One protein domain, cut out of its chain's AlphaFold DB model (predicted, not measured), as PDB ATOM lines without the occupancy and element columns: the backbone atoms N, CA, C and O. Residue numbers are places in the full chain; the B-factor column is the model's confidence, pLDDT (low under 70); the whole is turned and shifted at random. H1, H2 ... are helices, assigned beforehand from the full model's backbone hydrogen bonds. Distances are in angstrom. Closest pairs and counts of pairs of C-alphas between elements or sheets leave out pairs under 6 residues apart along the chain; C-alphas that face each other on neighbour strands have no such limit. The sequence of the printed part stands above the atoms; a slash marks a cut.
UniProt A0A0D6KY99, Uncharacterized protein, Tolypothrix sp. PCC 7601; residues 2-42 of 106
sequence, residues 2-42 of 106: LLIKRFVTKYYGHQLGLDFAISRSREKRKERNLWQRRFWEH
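Overview. This is residues 2 to 42 of the 106 residues of an uncharacterized protein of Tolypothrix sp. PCC 7601 (UniProt A0A0D6KY99). This is a piece with little regular structure: the helix H1 and the much shorter H2 lie well separated, joined by a long loop, residues 12 to 23. After H2 the chain folds back toward the middle and then runs outward as a tail to His 42. The 41 printed residues include two named helices, H1 then H2, and no named strand; the class is all helix, with 15 residues in named elements. The whole is only just loose, close to compact, with a radius of gyration of the C-alphas of 11.1 A and spans of 33 by 24 by 15 A.

Along the chain. H1, residues 2 to 11, begins at C-alpha 2 (100.000, -28.876, 65.200) and measures 14.0 A. H2, residues 24 to 28, measures 6.1 A and ends at C-alpha 28 (85.124, -31.685, 55.097).

Arrangement. H1 and H2 are apart. In both, every O i to N i+4 pair is within hydrogen-bond range.

Size, cuts and confidence. The two C-alphas farthest apart, those of His 14 and His 42, are 33.1 A apart. The link from H1 to H2 is long, 12 residues. The printed part has no cut. Mean pLDDT of the printed part is 86.5; residue 2 is under 70.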
ATOM      1  N   LEU A   2     100.273 -28.735  66.645       63.97
ATOM      2  CA  LEU A   2     100.000 -28.876  65.200       63.97
ATOM      3  C   LEU A   2     101.250 -29.216  64.375       63.97
ATOM      4  O   LEU A   2     101.116 -29.800  63.303       63.97
ATOM      5  N   LEU A   3     102.449 -28.880  64.873       78.56
ATOM      6  CA  LEU A   3     103.695 -29.046  64.122       78.56
ATOM      7  C   LEU A   3     103.981 -30.512  63.788       78.56
ATOM      8  O   LEU A   3     104.095 -30.827  62.613       78.56
ATOM      9  N   ILE A   4     104.018 -31.406  64.780       85.00
ATOM     10  CA  ILE A   4     104.345 -32.827  64.560       85.00
ATOM     11  C   ILE A   4     103.309 -33.482  63.647       85.00
ATOM     12  O   ILE A   4     103.667 -34.074  62.633       85.00
ATOM     13  N   LYS A   5     102.012 -33.314  63.945       86.88
ATOM     14  CA  LYS A   5     100.950 -33.935  63.144       86.88
ATOM     15  C   LYS A   5     101.003 -33.484  61.690       86.88
ATOM     16  O   LYS A   5     100.959 -34.316  60.786       86.88
ATOM     17  N   ARG A   6     101.139 -32.174  61.456       84.25
ATOM     18  CA  ARG A   6     101.245 -31.607  60.107       84.25
ATOM     19  C   ARG A   6     102.531 -32.046  59.411       84.25
ATOM     20  O   ARG A   6     102.468 -32.409  58.243       84.25
ATOM     21  N   PHE A   7     103.664 -32.011  60.107       89.56
ATOM     22  CA  PHE A   7     104.970 -32.363  59.561       89.56
ATOM     23  C   PHE A   7     105.006 -33.827  59.122       89.56
ATOM     24  O   PHE A   7     105.236 -34.092  57.946       89.56
ATOM     25  N   VAL A   8     104.663 -34.764  60.009       89.94
ATOM     26  CA  VAL A   8     104.671 -36.200  59.685       89.94
ATOM     27  C   VAL A   8     103.702 -36.506  58.545       89.94
ATOM     28  O   VAL A   8     104.082 -37.135  57.564       89.94
ATOM     29  N   THR A   9     102.476 -35.978  58.608       87.88
ATOM     30  CA  THR A   9     101.478 -36.202  57.549       87.88
ATOM     31  C   THR A   9     101.950 -35.672  56.193       87.88
ATOM     32  O   THR A   9     101.700 -36.302  55.170       87.88
ATOM     33  N   LYS A  10     102.616 -34.508  56.167       84.69
ATOM     34  CA  LYS A  10     103.061 -33.867  54.924       84.69
ATOM     35  C   LYS A  10     104.307 -34.531  54.338       84.69
ATOM     36  O   LYS A  10     104.353 -34.724  53.131       84.69
ATOM     37  N   TYR A  11     105.308 -34.819  55.166       89.50
ATOM     38  CA  TYR A  11     106.634 -35.229  54.694       89.50
ATOM     39  C   TYR A  11     106.833 -36.745  54.678       89.50
ATOM     40  O   TYR A  11     107.563 -37.239  53.830       89.50
ATOM     41  N   TYR A  12     106.146 -37.487  55.549       90.50
ATOM     42  CA  TYR A  12     106.300 -38.942  55.654       90.50
ATOM     43  C   TYR A  12     105.077 -39.717  55.167       90.50
ATOM     44  O   TYR A  12     105.133 -40.939  55.091       90.50
ATOM     45  N   GLY A  13     103.981 -39.047  54.797       85.94
ATOM     46  CA  GLY A  13     102.744 -39.732  54.414       85.94
ATOM     47  C   GLY A  13     102.910 -40.715  53.250       85.94
ATOM     48  O   GLY A  13     102.364 -41.812  53.302       85.94
ATOM     49  N   HIS A  14     103.719 -40.360  52.246       85.25
ATOM     50  CA  HIS A  14     104.030 -41.255  51.128       85.25
ATOM     51  C   HIS A  14     104.910 -42.439  51.558       85.25
ATOM     52  O   HIS A  14     104.629 -43.577  51.204       85.25
ATOM     53  N   GLN A  15     105.951 -42.185  52.359       91.12
ATOM     54  CA  GLN A  15     106.865 -43.228  52.841       91.12
ATOM     55  C   GLN A  15     106.169 -44.234  53.767       91.12
ATOM     56  O   GLN A  15     106.517 -45.408  53.773       91.12
ATOM     57  N   LEU A  16     105.171 -43.782  54.527       88.00
ATOM     58  CA  LEU A  16     104.347 -44.626  55.390       88.00
ATOM     59  C   LEU A  16     103.269 -45.407  54.618       88.00
ATOM     60  O   LEU A  16     102.490 -46.120  55.243       88.00
ATOM     61  N   GLY A  17     103.192 -45.259  53.288       86.31
ATOM     62  CA  GLY A  17     102.215 -45.965  52.459       86.31
ATOM     63  C   GLY A  17     100.769 -45.635  52.821       86.31
ATOM     64  O   GLY A  17      99.904 -46.504  52.745       86.31
ATOM     65  N   LEU A  18     100.499 -44.404  53.271       83.12
ATOM     66  CA  LEU A  18      99.156 -44.035  53.699       83.12
ATOM     67  C   LEU A  18      98.187 -44.075  52.524       83.12
ATOM     68  O   LEU A  18      98.371 -43.370  51.532       83.12
ATOM     69  N   ASP A  19      97.110 -44.837  52.687       74.12
ATOM     70  CA  ASP A  19      95.965 -44.745  51.794       74.12
ATOM     71  C   ASP A  19      95.379 -43.333  51.899       74.12
ATOM     72  O   ASP A  19      94.991 -42.882  52.972       74.12
ATOM     73  N   PHE A  20      95.333 -42.582  50.807       73.31
ATOM     74  CA  PHE A  20      94.768 -41.236  50.842       73.31
ATOM     75  C   PHE A  20      93.239 -41.233  50.740       73.31
ATOM     76  O   PHE A  20      92.640 -40.154  50.828       73.31
ATOM     77  N   ALA A  21      92.601 -42.403  50.610       83.00
ATOM     78  CA  ALA A  21      91.163 -42.543  50.734       83.00
ATOM     79  C   ALA A  21      90.726 -42.137  52.148       83.00
ATOM     80  O   ALA A  21      91.039 -42.760  53.165       83.00
ATOM     81  N   ILE A  22      89.992 -41.031  52.219       87.50
ATOM     82  CA  ILE A  22      89.460 -40.485  53.462       87.50
ATOM     83  C   ILE A  22      87.943 -40.396  53.368       87.50
ATOM     84  O   ILE A  22      87.378 -40.134  52.311       87.50
ATOM     85  N   SER A  23      87.257 -40.592  54.494       89.25
ATOM     86  CA  SER A  23      85.804 -40.419  54.537       89.25
ATOM     87  C   SER A  23      85.412 -38.967  54.236       89.25
ATOM     88  O   SER A  23      86.146 -38.038  54.580       89.25
ATOM     89  N   ARG A  24      84.200 -38.744  53.702       92.25
ATOM     90  CA  ARG A  24      83.643 -37.388  53.470       92.25
ATOM     91  C   ARG A  24      83.731 -36.489  54.709       92.25
ATOM     92  O   ARG A  24      83.960 -35.287  54.619       92.25
ATOM     93  N   SER A  25      83.577 -37.079  55.896       91.88
ATOM     94  CA  SER A  25      83.734 -36.373  57.172       91.88
ATOM     95  C   SER A  25      85.162 -35.854  57.394       91.88
ATOM     96  O   SER A  25      85.331 -34.764  57.942       91.88
ATOM     97  N   ARG A  26      86.196 -36.623  57.021       88.62
ATOM     98  CA  ARG A  26      87.609 -36.204  57.107       88.62
ATOM     99  C   ARG A  26      87.941 -35.166  56.042       88.62
ATOM    100  O   ARG A  26      88.577 -34.169  56.367       88.62
ATOM    101  N   GLU A  27      87.420 -35.335  54.830       89.06
ATOM    102  CA  GLU A  27      87.570 -34.366  53.742       89.06
ATOM    103  C   GLU A  27      87.003 -32.989  54.119       89.06
ATOM    104  O   GLU A  27      87.726 -31.991  54.072       89.06
ATOM    105  N   LYS A  28      85.763 -32.933  54.634       91.69
ATOM    106  CA  LYS A  28      85.124 -31.685  55.097       91.69
ATOM    107  C   LYS A  28      85.942 -30.957  56.173       91.69
ATOM    108  O   LYS A  28      85.921 -29.731  56.239       91.69
ATOM    109  N   ARG A  29      86.662 -31.701  57.021       86.12
ATOM    110  CA  ARG A  29      87.513 -31.160  58.097       86.12
ATOM    111  C   ARG A  29      88.972 -30.948  57.685       86.12
ATOM    112  O   ARG A  29      89.770 -30.532  58.519       86.12
ATOM    113  N   LYS A  30      89.323 -31.204  56.417       85.00
ATOM    114  CA  LYS A  30      90.700 -31.146  55.895       85.00
ATOM    115  C   LYS A  30      91.674 -32.027  56.696       85.00
ATOM    116  O   LYS A  30      92.832 -31.671  56.906       85.00
ATOM    117  N   GLU A  31      91.197 -33.182  57.151       86.12
ATOM    118  CA  GLU A  31      91.967 -34.162  57.917       86.12
ATOM    119  C   GLU A  31      92.497 -35.284  57.015       86.12
ATOM    120  O   GLU A  31      91.880 -35.655  56.018       86.12
ATOM    121  N   ARG A  32      93.626 -35.879  57.406       85.25
ATOM    122  CA  ARG A  32      94.151 -37.118  56.809       85.25
ATOM    123  C   ARG A  32      93.874 -38.313  57.722       85.25
ATOM    124  O   ARG A  32      93.341 -38.140  58.820       85.25
ATOM    125  N   ASN A  33      94.185 -39.521  57.268       86.44
ATOM    126  CA  ASN A  33      93.900 -40.768  57.986       86.44
ATOM    127  C   ASN A  33      95.029 -41.262  58.904       86.44
ATOM    128  O   ASN A  33      94.755 -42.135  59.716       86.44
ATOM    129  N   LEU A  34      96.234 -40.680  58.848       88.81
ATOM    130  CA  LEU A  34      97.357 -41.072  59.716       88.81
ATOM    131  C   LEU A  34      97.023 -40.993  61.211       88.81
ATOM    132  O   LEU A  34      97.351 -41.884  61.982       88.81
ATOM    133  N   TRP A  35      96.407 -39.887  61.631       88.81
ATOM    134  CA  TRP A  35      96.140 -39.634  63.042       88.81
ATOM    135  C   TRP A  35      94.722 -40.072  63.411       88.81
ATOM    136  O   TRP A  35      93.738 -39.715  62.744       88.81
ATOM    137  N   GLN A  36      94.619 -40.794  64.527       88.81
ATOM    138  CA  GLN A  36      93.350 -41.054  65.194       88.81
ATOM    139  C   GLN A  36      92.673 -39.728  65.580       88.81
ATOM    140  O   GLN A  36      93.324 -38.743  65.948       88.81
ATOM    141  N   ARG A  37      91.343 -39.691  65.440       87.44
ATOM    142  CA  ARG A  37      90.519 -38.576  65.917       87.44
ATOM    143  C   ARG A  37      90.338 -38.705  67.420       87.44
ATOM    144  O   ARG A  37      90.023 -39.793  67.892       87.44
ATOM    145  N   ARG A  38      90.415 -37.569  68.119       88.75
ATOM    146  CA  ARG A  38      90.415 -37.510  69.587       88.75
ATOM    147  C   ARG A  38      91.603 -38.293  70.161       88.75
ATOM    148  O   ARG A  38      92.514 -38.681  69.432       88.75
ATOM    149  N   PHE A  39      91.623 -38.416  71.469       90.50
ATOM    150  CA  PHE A  39      92.600 -39.165  72.235       90.50
ATOM    151  C   PHE A  39      91.915 -39.602  73.524       90.50
ATOM    152  O   PHE A  39      90.854 -39.075  73.865       90.50
ATOM    153  N   TRP A  40      92.507 -40.583  74.192       90.75
ATOM    154  CA  TRP A  40      92.122 -40.910  75.551       90.75
ATOM    155  C   TRP A  40      92.686 -39.853  76.498       90.75
ATOM    156  O   TRP A  40      93.865 -39.508  76.390       90.75
ATOM    157  N   GLU A  41      91.852 -39.337  77.396       91.75
ATOM    158  CA  GLU A  41      92.260 -38.403  78.439       91.75
ATOM    159  C   GLU A  41      91.882 -38.964  79.807       91.75
ATOM    160  O   GLU A  41      90.777 -39.464  79.993       91.75
ATOM    161  N   HIS A  42      92.815 -38.874  80.750       90.38
ATOM    162  CA  HIS A  42      92.602 -39.215  82.150       90.38
ATOM    163  C   HIS A  42      93.172 -38.093  83.013       90.38
ATOM    164  O   HIS A  42      94.266 -37.591  82.741       90.38
TER     165      HIS A  42